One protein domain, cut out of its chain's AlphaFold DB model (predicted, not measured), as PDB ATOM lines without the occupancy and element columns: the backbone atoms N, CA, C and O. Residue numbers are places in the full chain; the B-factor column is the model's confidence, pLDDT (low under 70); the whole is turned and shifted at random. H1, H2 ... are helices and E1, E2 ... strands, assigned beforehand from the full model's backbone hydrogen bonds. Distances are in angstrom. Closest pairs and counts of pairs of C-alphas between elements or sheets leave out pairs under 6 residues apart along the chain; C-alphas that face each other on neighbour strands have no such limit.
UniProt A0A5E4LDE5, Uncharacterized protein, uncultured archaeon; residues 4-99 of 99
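What this domain is: This is residues 4 to 99 of the 99 residues of an uncharacterized protein of uncultured archaeon (UniProt A0A5E4LDE5). One strongly twisted sheet of six strands curls round the helix H2, and a second helix, H1, covers the E2 and E3 end of the sheet, crossing H2 nearly at a right angle. Both helices lie on one face of the sheet, and the long strand E6 runs through the middle of it, between E1 and E5. The printed part has 96 residues, with two named helices and six named strands in the order E1, H1, E2, E3, H2, E4, E5, E6. The sheet runs E2, E3, E1, E6, E5, E4, all antiparallel; the class is mixed, helices and strands. The whole is compact, with a radius of gyration of the C-alphas of 12.5 A and spans of 41 by 31 by 23 A.

Where its parts are: E1 is residues 4 to 8 and begins at C-alpha 4, (-44.803, 52.221, 17.499). H1 is residues 13 to 23, 15.3 A long. E2 is residues 28 to 30 and E3 residues 35 to 39. H2, residues 46 to 59, is 20.1 A long and begins at C-alpha 46, (-41.632, 50.927, 7.763). E4 is residues 62 to 70, 22.3 A long, and bends by 62 degrees at residue 67. E5 is residues 76 to 84, 26.2 A long. E6, residues 87 to 98, is 34.3 A long and ends at C-alpha 98, (-49.383, 51.586, 22.677).

How they stand to each other: In the sheet E2 and E4 are the edge strands. The hairpin E2 and E3 has N 38 and O 28 within hydrogen-bond range at 3.0 A. E3 and E1 have N 6 and O 37 at 2.8 A, and E1 and E6 have N 96 and O 5 at 2.7 A. E4, E5 and E6 form a meander, each strand the antiparallel neighbour of the one before: N 80 and O 91 are 2.9 A apart, and N 79 and O 67 are 2.8 A apart. E1, H1 and E2 make a split strand-helix-strand unit, two strands running the same way with E3 between them, and its crossover is right-handed. H1 is on the sheet at a height of 9.9 A and lies over E3, at 12 degrees to it on the local plane, along the strands; it is only just not over E2, on which 2 of its C-alphas fall. H2 is on the sheet too, and the closest C-alphas of H2 and E1 are those of Gly 48 and Val 6, 6.3 A apart. H1 and H2 touch, about perpendicular at 83 degrees, H2 with residues 51 to 55 alone; their closest C-alphas, of Phe 16 and Phe 55, are 6.5 A apart. In both helices every O i to N i+4 pair is within hydrogen-bond range.

The domain as a whole: The C-alphas farthest apart, of Gly 86 and Tyr 99, are 41.2 A apart. The printed part has no cut and no long link. Its mean pLDDT is 71.6, and 36 residues are under 70: 4 to 6, 10 to 11, 24 to 49 and 95 to 99.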
ATOM      1  N   ALA A   4     -44.558  53.402  18.310       58.03
ATOM      2  CA  ALA A   4     -44.803  52.221  17.499       58.03
ATOM      3  C   ALA A   4     -44.035  51.047  18.106       58.03
ATOM      4  O   ALA A   4     -42.822  51.135  18.324       58.03
ATOM      5  N   ILE A   5     -44.744  49.958  18.391       61.09
ATOM      6  CA  ILE A   5     -44.133  48.697  18.790       61.09
ATOM      7  C   ILE A   5     -44.191  47.734  17.611       61.09
ATOM      8  O   ILE A   5     -45.265  47.515  17.076       61.09
ATOM      9  N   VAL A   6     -43.072  47.146  17.203       68.94
ATOM     10  CA  VAL A   6     -43.039  46.105  16.171       68.94
ATOM     11  C   VAL A   6     -42.981  44.743  16.839       68.94
ATOM     12  O   VAL A   6     -42.098  44.520  17.656       68.94
ATOM     13  N   LYS A   7     -43.900  43.841  16.514       72.25
ATOM     14  CA  LYS A   7     -43.907  42.462  17.014       72.25
ATOM     15  C   LYS A   7     -43.265  41.527  15.994       72.25
ATOM     16  O   LYS A   7     -43.589  41.653  14.823       72.25
ATOM     17  N   ILE A   8     -42.420  40.589  16.422       71.00
ATOM     18  CA  ILE A   8     -41.800  39.558  15.577       71.00
ATOM     19  C   ILE A   8     -42.061  38.165  16.158       71.00
ATOM     20  O   ILE A   8     -41.714  37.876  17.302       71.00
ATOM     21  N   GLU A   9     -42.633  37.284  15.338       70.94
ATOM     22  CA  GLU A   9     -42.988  35.898  15.682       70.94
ATOM     23  C   GLU A   9     -41.996  34.895  15.072       70.94
ATOM     24  O   GLU A   9     -42.266  34.314  14.023       70.94
ATOM     25  N   SER A  10     -40.819  34.712  15.683       69.75
ATOM     26  CA  SER A  10     -39.793  33.785  15.175       69.75
ATOM     27  C   SER A  10     -38.713  33.466  16.222       69.75
ATOM     28  O   SER A  10     -38.470  34.235  17.147       69.75
ATOM     29  N   ASN A  11     -38.005  32.348  16.056       69.12
ATOM     30  CA  ASN A  11     -36.829  31.993  16.861       69.12
ATOM     31  C   ASN A  11     -35.613  32.906  16.598       69.12
ATOM     32  O   ASN A  11     -34.713  32.961  17.433       69.12
ATOM     33  N   ILE A  12     -35.605  33.664  15.496       73.88
ATOM     34  CA  ILE A  12     -34.552  34.645  15.180       73.88
ATOM     35  C   ILE A  12     -34.606  35.908  16.060       73.88
ATOM     36  O   ILE A  12     -33.708  36.748  16.024       73.88
ATOM     37  N   VAL A  13     -35.658  36.051  16.875       71.56
ATOM     38  CA  VAL A  13     -35.898  37.224  17.727       71.56
ATOM     39  C   VAL A  13     -34.706  37.535  18.635       71.56
ATOM     40  O   VAL A  13     -34.363  38.700  18.793       71.56
ATOM     41  N   SER A  14     -34.037  36.526  19.205       73.38
ATOM     42  CA  SER A  14     -32.878  36.750  20.084       73.38
ATOM     43  C   SER A  14     -31.679  37.365  19.349       73.38
ATOM     44  O   SER A  14     -31.011  38.261  19.877       73.38
ATOM     45  N   ASP A  15     -31.422  36.915  18.122       78.00
ATOM     46  CA  ASP A  15     -30.312  37.406  17.303       78.00
ATOM     47  C   ASP A  15     -30.596  38.826  16.818       78.00
ATOM     48  O   ASP A  15     -29.735  39.707  16.897       78.00
ATOM     49  N   PHE A  16     -31.839  39.078  16.404       76.44
ATOM     50  CA  PHE A  16     -32.278  40.412  16.021       76.44
ATOM     51  C   PHE A  16     -32.257  41.390  17.208       76.44
ATOM     52  O   PHE A  16     -31.778  42.513  17.068       76.44
ATOM     53  N   ASN A  17     -32.672  40.952  18.404       70.75
ATOM     54  CA  ASN A  17     -32.565  41.742  19.636       70.75
ATOM     55  C   ASN A  17     -31.116  42.156  19.919       70.75
ATOM     56  O   ASN A  17     -30.850  43.319  20.223       70.75
ATOM     57  N   SER A  18     -30.181  41.211  19.798       76.25
ATOM     58  CA  SER A  18     -28.754  41.466  20.026       76.25
ATOM     59  C   SER A  18     -28.182  42.454  19.006       76.25
ATOM     60  O   SER A  18     -27.376  43.314  19.360       76.25
ATOM     61  N   TYR A  19     -28.623  42.367  17.747       79.25
ATOM     62  CA  TYR A  19     -28.260  43.317  16.697       79.25
ATOM     63  C   TYR A  19     -28.761  44.732  17.010       79.25
ATOM     64  O   TYR A  19     -27.962  45.665  17.063       79.25
ATOM     65  N   ILE A  20     -30.057  44.892  17.292       73.00
ATOM     66  CA  ILE A  20     -30.659  46.210  17.545       73.00
ATOM     67  C   ILE A  20     -30.073  46.873  18.791       73.00
ATOM     68  O   ILE A  20     -29.785  48.063  18.762       73.00
ATOM     69  N   GLN A  21     -29.800  46.125  19.863       70.12
ATOM     70  CA  GLN A  21     -29.133  46.688  21.044       70.12
ATOM     71  C   GLN A  21     -27.738  47.249  20.738       70.12
ATOM     72  O   GLN A  21     -27.311  48.208  21.382       70.12
ATOM     73  N   ARG A  22     -27.028  46.662  19.768       75.44
ATOM     74  CA  ARG A  22     -25.696  47.112  19.359       75.44
ATOM     75  C   ARG A  22     -25.757  48.335  18.446       75.44
ATOM     76  O   ARG A  22     -24.980  49.263  18.645       75.44
ATOM     77  N   GLU A  23     -26.651  48.326  17.461       74.88
ATOM     78  CA  GLU A  23     -26.734  49.392  16.454       74.88
ATOM     79  C   GLU A  23     -27.566  50.599  16.936       74.88
ATOM     80  O   GLU A  23     -27.251  51.742  16.613       74.88
ATOM     81  N   THR A  24     -28.613  50.367  17.737       68.25
ATOM     82  CA  THR A  24     -29.568  51.383  18.221       68.25
ATOM     83  C   THR A  24     -29.977  51.145  19.690       68.25
ATOM     84  O   THR A  24     -31.095  50.720  19.993       68.25
ATOM     85  N   PRO A  25     -29.112  51.493  20.666       59.53
ATOM     86  CA  PRO A  25     -29.309  51.174  22.089       59.53
ATOM     87  C   PRO A  25     -30.502  51.872  22.769       59.53
ATOM     88  O   PRO A  25     -30.800  51.596  23.929       59.53
ATOM     89  N   THR A  26     -31.190  52.792  22.089       56.72
ATOM     90  CA  THR A  26     -32.369  53.508  22.606       56.72
ATOM     91  C   THR A  26     -33.694  52.769  22.375       56.72
ATOM     92  O   THR A  26     -34.732  53.212  22.871       56.72
ATOM     93  N   VAL A  27     -33.685  51.643  21.656       58.31
ATOM     94  CA  VAL A  27     -34.870  50.807  21.405       58.31
ATOM     95  C   VAL A  27     -35.156  49.930  22.632       58.31
ATOM     96  O   VAL A  27     -34.285  49.204  23.099       58.31
ATOM     97  N   SER A  28     -36.380  49.992  23.175       50.59
ATOM     98  CA  SER A  28     -36.808  49.166  24.325       50.59
ATOM     99  C   SER A  28     -37.457  47.849  23.875       50.59
ATOM    100  O   SER A  28     -38.200  47.839  22.892       50.59
ATOM    101  N   PHE A  29     -37.213  46.764  24.623       55.09
ATOM    102  CA  PHE A  29     -37.549  45.374  24.270       55.09
ATOM    103  C   PHE A  29     -38.374  44.665  25.359       55.09
ATOM    104  O   PHE A  29     -38.123  44.849  26.549       55.09
ATOM    105  N   VAL A  30     -39.316  43.805  24.949       50.03
ATOM    106  CA  VAL A  30     -39.986  42.825  25.828       50.03
ATOM    107  C   VAL A  30     -39.627  41.421  25.340       50.03
ATOM    108  O   VAL A  30     -39.856  41.099  24.173       50.03
ATOM    109  N   GLN A  31     -39.018  40.616  26.217       45.72
ATOM    110  CA  GLN A  31     -38.665  39.219  25.959       45.72
ATOM    111  C   GLN A  31     -39.842  38.311  26.314       45.72
ATOM    112  O   GLN A  31     -40.170  38.153  27.482       45.72
ATOM    113  N   ASP A  32     -40.419  37.692  25.297       40.78
ATOM    114  CA  ASP A  32     -40.924  36.324  25.357       40.78
ATOM    115  C   ASP A  32     -40.816  35.750  23.936       40.78
ATOM    116  O   ASP A  32     -40.297  36.419  23.042       40.78
ATOM    117  N   SER A  33     -41.244  34.513  23.689       51.78
ATOM    118  CA  SER A  33     -41.158  33.812  22.389       51.78
ATOM    119  C   SER A  33     -41.689  34.576  21.152       51.78
ATOM    120  O   SER A  33     -41.513  34.105  20.029       51.78
ATOM    121  N   ALA A  34     -42.313  35.740  21.359       58.12
ATOM    122  CA  ALA A  34     -42.543  36.797  20.386       58.12
ATOM    123  C   ALA A  34     -41.872  38.099  20.870       58.12
ATOM    124  O   ALA A  34     -42.182  38.601  21.952       58.12
ATOM    125  N   GLY A  35     -40.941  38.643  20.085       61.97
ATOM    126  CA  GLY A  35     -40.206  39.855  20.454       61.97
ATOM    127  C   GLY A  35     -40.977  41.114  20.084       61.97
ATOM    128  O   GLY A  35     -41.543  41.182  18.997       61.97
ATOM    129  N   TYR A  36     -40.965  42.118  20.957       62.81
ATOM    130  CA  TYR A  36     -41.544  43.435  20.689       62.81
ATOM    131  C   TYR A  36     -40.456  44.520  20.710       62.81
ATOM    132  O   TYR A  36     -39.683  44.585  21.666       62.81
ATOM    133  N   PHE A  37     -40.429  45.395  19.701       68.50
ATOM    134  CA  PHE A  37     -39.467  46.495  19.541       68.50
ATOM    135  C   PHE A  37     -40.178  47.834  19.619       68.50
ATOM    136  O   PHE A  37     -41.017  48.119  18.773       68.50
ATOM    137  N   ARG A  38     -39.832  48.691  20.578       60.03
ATOM    138  CA  ARG A  38     -40.383  50.050  20.650       60.03
ATOM    139  C   ARG A  38     -39.462  51.041  19.946       60.03
ATOM    140  O   ARG A  38     -38.394  51.356  20.469       60.03
ATOM    141  N   PHE A  39     -39.905  51.578  18.814       61.28
ATOM    142  CA  PHE A  39     -39.220  52.688  18.149       61.28
ATOM    143  C   PHE A  39     -39.622  54.022  18.786       61.28
ATOM    144  O   PHE A  39     -40.738  54.169  19.300       61.28
ATOM    145  N   SER A  40     -38.715  55.008  18.764       56.47
ATOM    146  CA  SER A  40     -39.099  56.378  19.106       56.47
ATOM    147  C   SER A  40     -40.178  56.844  18.122       56.47
ATOM    148  O   SER A  40     -40.175  56.478  16.947       56.47
ATOM    149  N   ALA A  41     -41.125  57.632  18.626       53.25
ATOM    150  CA  ALA A  41     -42.368  58.050  17.969       53.25
ATOM    151  C   ALA A  41     -42.242  58.723  16.584       53.25
ATOM    152  O   ALA A  41     -43.255  59.065  15.977       53.25
ATOM    153  N   GLU A  42     -41.024  58.955  16.106       47.59
ATOM    154  CA  GLU A  42     -40.720  59.646  14.853       47.59
ATOM    155  C   GLU A  42     -40.516  58.687  13.671       47.59
ATOM    156  O   GLU A  42     -40.412  59.136  12.530       47.59
ATOM    157  N   LEU A  43     -40.500  57.372  13.914       43.47
ATOM    158  CA  LEU A  43     -40.285  56.368  12.878       43.47
ATOM    159  C   LEU A  43     -41.573  55.564  12.602       43.47
ATOM    160  O   LEU A  43     -42.033  54.826  13.477       43.47
ATOM    161  N   PRO A  44     -42.185  55.686  11.404       46.78
ATOM    162  CA  PRO A  44     -43.337  54.869  11.023       46.78
ATOM    163  C   PRO A  44     -42.970  53.376  10.957       46.78
ATOM    164  O   PRO A  44     -41.799  53.021  10.842       46.78
ATOM    165  N   SER A  45     -43.978  52.497  10.980       54.97
ATOM    166  CA  SER A  45     -43.873  51.022  10.913       54.97
ATOM    167  C   SER A  45     -42.888  50.471   9.865       54.97
ATOM    168  O   SER A  45     -42.311  49.401  10.056       54.97
ATOM    169  N   SER A  46     -42.637  51.219   8.789       59.28
ATOM    170  CA  SER A  46     -41.632  50.927   7.763       59.28
ATOM    171  C   SER A  46     -40.189  50.893   8.279       59.28
ATOM    172  O   SER A  46     -39.359  50.201   7.696       59.28
ATOM    173  N   ALA A  47     -39.873  51.604   9.364       62.50
ATOM    174  CA  ALA A  47     -38.543  51.595   9.968       62.50
ATOM    175  C   ALA A  47     -38.215  50.241  10.608       62.50
ATOM    176  O   ALA A  47     -37.110  49.747  10.439       62.50
ATOM    177  N   GLY A  48     -39.186  49.586  11.254       66.94
ATOM    178  CA  GLY A  48     -38.969  48.250  11.813       66.94
ATOM    179  C   GLY A  48     -38.712  47.185  10.753       66.94
ATOM    180  O   GLY A  48     -37.859  46.324  10.944       66.94
ATOM    181  N   LEU A  49     -39.394  47.278   9.607       69.31
ATOM    182  CA  LEU A  49     -39.116  46.421   8.449       69.31
ATOM    183  C   LEU A  49     -37.728  46.696   7.856       69.31
ATOM    184  O   LEU A  49     -37.027  45.751   7.505       69.31
ATOM    185  N   ALA A  50     -37.322  47.965   7.762       74.31
ATOM    186  CA  ALA A  50     -35.996  48.339   7.274       74.31
ATOM    187  C   ALA A  50     -34.882  47.817   8.194       74.31
ATOM    188  O   ALA A  50     -33.928  47.213   7.712       74.31
ATOM    189  N   GLU A  51     -35.033  47.971   9.510       75.69
ATOM    190  CA  GLU A  51     -34.073  47.458  10.489       75.69
ATOM    191  C   GLU A  51     -34.013  45.927  10.502       75.69
ATOM    192  O   GLU A  51     -32.926  45.348  10.542       75.69
ATOM    193  N   PHE A  52     -35.160  45.249  10.388       78.06
ATOM    194  CA  PHE A  52     -35.187  43.796  10.235       78.06
ATOM    195  C   PHE A  52     -34.495  43.349   8.938       78.06
ATOM    196  O   PHE A  52     -33.702  42.411   8.951       78.06
ATOM    197  N   GLY A  53     -34.708  44.063   7.829       78.88
ATOM    198  CA  GLY A  53     -33.988  43.835   6.574       78.88
ATOM    199  C   GLY A  53     -32.474  44.043   6.703       78.88
ATOM    200  O   GLY A  53     -31.697  43.204   6.247       78.88
ATOM    201  N   ASN A  54     -32.044  45.112   7.379       82.56
ATOM    202  CA  ASN A  54     -30.631  45.380   7.654       82.56
ATOM    203  C   ASN A  54     -29.998  44.262   8.483       82.56
ATOM    204  O   ASN A  54     -28.898  43.810   8.161       82.56
ATOM    205  N   PHE A  55     -30.692  43.785   9.512       85.62
ATOM    206  CA  PHE A  55     -30.258  42.645  10.308       85.62
ATOM    207  C   PHE A  55     -30.049  41.389   9.455       85.62
ATOM    208  O   PHE A  55     -28.985  40.771   9.545       85.62
ATOM    209  N   LEU A  56     -31.027  41.033   8.610       85.50
ATOM    210  CA  LEU A  56     -30.940  39.862   7.734       85.50
ATOM    211  C   LEU A  56     -29.710  39.950   6.818       85.50
ATOM    212  O   LEU A  56     -28.940  38.993   6.731       85.50
ATOM    213  N   LEU A  57     -29.458  41.125   6.228       84.31
ATOM    214  CA  LEU A  57     -28.274  41.373   5.399       84.31
ATOM    215  C   LEU A  57     -26.961  41.231   6.186       84.31
ATOM    216  O   LEU A  57     -26.033  40.574   5.715       84.31
ATOM    217  N   HIS A  58     -26.873  41.800   7.394       85.81
ATOM    218  CA  HIS A  58     -25.660  41.739   8.224       85.81
ATOM    219  C   HIS A  58     -25.340  40.332   8.733       85.81
ATOM    220  O   HIS A  58     -24.187  40.030   9.039       85.81
ATOM    221  N   THR A  59     -26.350  39.472   8.848       82.88
ATOM    222  CA  THR A  59     -26.206  38.112   9.379       82.88
ATOM    223  C   THR A  59     -26.162  37.041   8.289       82.88
ATOM    224  O   THR A  59     -26.021  35.853   8.602       82.88
ATOM    225  N   GLY A  60     -26.193  37.456   7.017       85.75
ATOM    226  CA  GLY A  60     -26.036  36.587   5.853       85.75
ATOM    227  C   GLY A  60     -27.302  35.832   5.449       85.75
ATOM    228  O   GLY A  60     -27.194  34.830   4.749       85.75
ATOM    229  N   TYR A  61     -28.483  36.276   5.887       87.94
ATOM    230  CA  TYR A  61     -29.750  35.751   5.382       87.94
ATOM    231  C   TYR A  61     -30.109  36.409   4.047       87.94
ATOM    232  O   TYR A  61     -29.938  37.614   3.858       87.94
ATOM    233  N   ALA A  62     -30.671  35.622   3.135       88.44
ATOM    234  CA  ALA A  62     -31.258  36.106   1.894       88.44
ATOM    235  C   ALA A  62     -32.782  36.171   2.032       88.44
ATOM    236  O   ALA A  62     -33.411  35.186   2.403       88.44
ATOM    237  N   ILE A  63     -33.397  37.313   1.718       87.31
ATOM    238  CA  ILE A  63     -34.861  37.427   1.704       87.31
ATOM    239  C   ILE A  63     -35.403  36.633   0.509       87.31
ATOM    240  O   ILE A  63     -35.043  36.913  -0.634       87.31
ATOM    241  N   SER A  64     -36.283  35.666   0.770       88.06
ATOM    242  CA  SER A  64     -36.908  34.827  -0.258       88.06
ATOM    243  C   SER A  64     -38.273  35.360  -0.698       88.06
ATOM    244  O   SER A  64     -38.634  35.242  -1.867       88.06
ATOM    245  N   SER A  65     -39.055  35.935   0.222       87.19
ATOM    246  CA  SER A  65     -40.370  36.510  -0.090       87.19
ATOM    247  C   SER A  65     -40.848  37.478   0.994       87.19
ATOM    248  O   SER A  65     -40.456  37.383   2.155       87.19
ATOM    249  N   ILE A  66     -41.714  38.416   0.599       84.12
ATOM    250  CA  ILE A  66     -42.397  39.357   1.494       84.12
ATOM    251  C   ILE A  66     -43.866  39.415   1.082       84.12
ATOM    252  O   ILE A  66     -44.159  39.612  -0.099       84.12
ATOM    253  N   HIS A  67     -44.788  39.245   2.026       86.00
ATOM    254  CA  HIS A  67     -46.224  39.335   1.758       86.00
ATOM    255  C   HIS A  67     -47.022  39.752   3.001       86.00
ATOM    256  O   HIS A  67     -46.514  39.762   4.119       86.00
ATOM    257  N   ALA A  68     -48.281  40.144   2.807       82.31
ATOM    258  CA  ALA A  68     -49.170  40.475   3.916       82.31
ATOM    259  C   ALA A  68     -49.574  39.201   4.677       82.31
ATOM    260  O   ALA A  68     -49.954  38.209   4.056       82.31
ATOM    261  N   ALA A  69     -49.532  39.251   6.008       82.44
ATOM    262  CA  ALA A  69     -49.934  38.153   6.885       82.44
ATOM    263  C   ALA A  69     -50.582  38.696   8.163       82.44
ATOM    264  O   ALA A  69     -50.402  39.863   8.505       82.44
ATOM    265  N   ALA A  70     -51.339  37.862   8.872       78.81
ATOM    266  CA  ALA A  70     -51.846  38.207  10.195       78.81
ATOM    267  C   ALA A  70     -50.912  37.659  11.282       78.81
ATOM    268  O   ALA A  70     -50.337  36.581  11.122       78.81
ATOM    269  N   THR A  71     -50.783  38.370  12.403       72.75
ATOM    270  CA  THR A  71     -50.186  37.782  13.612       72.75
ATOM    271  C   THR A  71     -51.078  36.679  14.174       72.75
ATOM    272  O   THR A  71     -52.245  36.543  13.794       72.75
ATOM    273  N   LYS A  72     -50.559  35.902  15.132       70.12
ATOM    274  CA  LYS A  72     -51.351  34.892  15.856       70.12
ATOM    275  C   LYS A  72     -52.553  35.505  16.589       70.12
ATOM    276  O   LYS A  72     -53.541  34.817  16.819       70.12
ATOM    277  N   GLU A  73     -52.477  36.791  16.921       71.56
ATOM    278  CA  GLU A  73     -53.520  37.576  17.583       71.56
ATOM    279  C   GLU A  73     -54.503  38.236  16.601       71.56
ATOM    280  O   GLU A  73     -55.474  38.854  17.031       71.56
ATOM    281  N   GLY A  74     -54.287  38.090  15.287       72.38
ATOM    282  CA  GLY A  74     -55.174  38.615  14.244       72.38
ATOM    283  C   GLY A  74     -54.877  40.051  13.806       72.38
ATOM    284  O   GLY A  74     -55.684  40.653  13.099       72.38
ATOM    285  N   GLU A  75     -53.734  40.614  14.198       76.06
ATOM    286  CA  GLU A  75     -53.302  41.947  13.772       76.06
ATOM    287  C   GLU A  75     -52.744  41.906  12.352       76.06
ATOM    288  O   GLU A  75     -52.099  40.935  11.952       76.06
ATOM    289  N   THR A  76     -52.917  42.994  11.602       76.88
ATOM    290  CA  THR A  76     -52.261  43.145  10.302       76.88
ATOM    291  C   THR A  76     -50.746  43.208  10.478       76.88
ATOM    292  O   THR A  76     -50.220  44.078  11.176       76.88
ATOM    293  N   GLY A  77     -50.041  42.320   9.788       76.38
ATOM    294  CA  GLY A  77     -48.591  42.283   9.728       76.38
ATOM    295  C   GLY A  77     -48.061  42.044   8.315       76.38
ATOM    296  O   GLY A  77     -48.785  42.007   7.318       76.38
ATOM    297  N   THR A  78     -46.746  41.917   8.235       80.00
ATOM    298  CA  THR A  78     -45.988  41.593   7.027       80.00
ATOM    299  C   THR A  78     -45.145  40.365   7.325       80.00
ATOM    300  O   THR A  78     -44.289  40.418   8.203       80.00
ATOM    301  N   GLU A  79     -45.388  39.261   6.626       83.06
ATOM    302  CA  GLU A  79     -44.506  38.100   6.677       83.06
ATOM    303  C   GLU A  79     -43.292  38.339   5.783       83.06
ATOM    304  O   GLU A  79     -43.416  38.680   4.603       83.06
ATOM    305  N   VAL A  80     -42.113  38.148   6.362       83.50
ATOM    306  CA  VAL A  80     -40.831  38.148   5.668       83.50
ATOM    307  C   VAL A  80     -40.248  36.753   5.817       83.50
ATOM    308  O   VAL A  80     -39.909  36.336   6.926       83.50
ATOM    309  N   CYS A  81     -40.131  36.034   4.704       86.12
ATOM    310  CA  CYS A  81     -39.427  34.762   4.645       86.12
ATOM    311  C   CYS A  81     -38.013  34.979   4.121       86.12
ATOM    312  O   CYS A  81     -37.784  35.730   3.168       86.12
ATOM    313  N   PHE A  82     -37.063  34.307   4.749       88.88
ATOM    314  CA  PHE A  82     -35.643  34.431   4.479       88.88
ATOM    315  C   PHE A  82     -34.953  33.079   4.648       88.88
ATOM    316  O   PHE A  82     -35.427  32.203   5.370       88.88
ATOM    317  N   GLU A  83     -33.832  32.905   3.964       90.62
ATOM    318  CA  GLU A  83     -33.074  31.662   3.918       90.62
ATOM    319  C   GLU A  83     -31.631  31.896   4.358       90.62
ATOM    320  O   GLU A  83     -31.017  32.910   4.015       90.62
ATOM    321  N   LYS A  84     -31.080  30.941   5.106       86.44
ATOM    322  CA  LYS A  84     -29.646  30.840   5.383       86.44
ATOM    323  C   LYS A  84     -29.251  29.376   5.437       86.44
ATOM    324  O   LYS A  84     -29.967  28.566   6.020       86.44
ATOM    325  N   ASP A  85     -28.136  29.046   4.795       88.69
ATOM    326  CA  ASP A  85     -27.594  27.684   4.741       88.69
ATOM    327  C   ASP A  85     -28.626  26.627   4.275       88.69
ATOM    328  O   ASP A  85     -28.637  25.495   4.756       88.69
ATOM    329  N   GLY A  86     -29.521  26.994   3.345       85.50
ATOM    330  CA  GLY A  86     -30.563  26.100   2.819       85.50
ATOM    331  C   GLY A  86     -31.819  25.977   3.689       85.50
ATOM    332  O   GLY A  86     -32.721  25.211   3.351       85.50
ATOM    333  N   VAL A  87     -31.895  26.692   4.818       87.12
ATOM    334  CA  VAL A  87     -33.032  26.646   5.747       87.12
ATOM    335  C   VAL A  87     -33.855  27.920   5.625       87.12
ATOM    336  O   VAL A  87     -33.384  29.010   5.952       87.12
ATOM    337  N   GLN A  88     -35.110  27.774   5.195       88.38
ATOM    338  CA  GLN A  88     -36.072  28.871   5.164       88.38
ATOM    339  C   GLN A  88     -36.708  29.076   6.543       88.38
ATOM    340  O   GLN A  88     -37.116  28.129   7.213       88.38
ATOM    341  N   THR A  89     -36.818  30.333   6.956       86.12
ATOM    342  CA  THR A  89     -37.527  30.782   8.156       86.12
ATOM    343  C   THR A  89     -38.391  31.983   7.788       86.12
ATOM    344  O   THR A  89     -37.977  32.820   6.991       86.12
ATOM    345  N   CYS A  90     -39.589  32.076   8.359       83.38
ATOM    346  CA  CYS A  90     -40.475  33.219   8.170       83.38
ATOM    347  C   CYS A  90     -40.725  33.917   9.506       83.38
ATOM    348  O   CYS A  90     -40.734  33.281  10.564       83.38
ATOM    349  N   ALA A  91     -40.900  35.233   9.452       81.88
ATOM    350  CA  ALA A  91     -41.254  36.054  10.595       81.88
ATOM    351  C   ALA A  91     -42.354  37.036  10.194       81.88
ATOM    352  O   ALA A  91     -42.234  37.719   9.178       81.88
ATOM    353  N   VAL A  92     -43.412  37.124  11.001       79.50
ATOM    354  CA  VAL A  92     -44.472  38.121  10.812       79.50
ATOM    355  C   VAL A  92     -44.154  39.347  11.653       79.50
ATOM    356  O   VAL A  92     -43.978  39.228  12.866       79.50
ATOM    357  N   LEU A  93     -44.098  40.508  11.000       76.00
ATOM    358  CA  LEU A  93     -43.895  41.814  11.610       76.00
ATOM    359  C   LEU A  93     -45.217  42.586  11.663       76.00
ATOM    360  O   LEU A  93     -45.739  42.953  10.611       76.00
ATOM    361  N   SER A  94     -45.759  42.868  12.849       71.94
ATOM    362  CA  SER A  94     -46.909  43.781  13.011       71.94
ATOM    363  C   SER A  94     -46.514  45.040  13.757       71.94
ATOM    364  O   SER A  94     -45.547  45.029  14.511       71.94
ATOM    365  N   THR A  95     -47.263  46.128  13.551       67.44
ATOM    366  CA  THR A  95     -47.146  47.312  14.412       67.44
ATOM    367  C   THR A  95     -48.308  47.400  15.381       67.44
ATOM    368  O   THR A  95     -49.470  47.391  14.987       67.44
ATOM    369  N   LEU A  96     -47.967  47.543  16.652       61.56
ATOM    370  CA  LEU A  96     -48.850  47.807  17.766       61.56
ATOM    371  C   LEU A  96     -48.724  49.266  18.184       61.56
ATOM    372  O   LEU A  96     -47.630  49.760  18.466       61.56
ATOM    373  N   ASN A  97     -49.864  49.944  18.266       54.16
ATOM    374  CA  ASN A  97     -49.949  51.250  18.904       54.16
ATOM    375  C   ASN A  97     -50.137  51.039  20.406       54.16
ATOM    376  O   ASN A  97     -51.128  50.439  20.821       54.16
ATOM    377  N   VAL A  98     -49.211  51.551  21.218       44.62
ATOM    378  CA  VAL A  98     -49.383  51.586  22.677       44.62
ATOM    379  C   VAL A  98     -49.731  53.008  23.098       44.62
ATOM    380  O   VAL A  98     -48.958  53.937  22.840       44.62
ATOM    381  N   TYR A  99     -50.920  53.148  23.691       49.34
ATOM    382  CA  TYR A  99     -51.465  54.392  24.241       49.34
ATOM    383  C   TYR A  99     -51.012  54.609  25.683       49.34
ATOM    384  O   TYR A  99     -51.023  53.624  26.456       49.34
TER     385      TYR A  99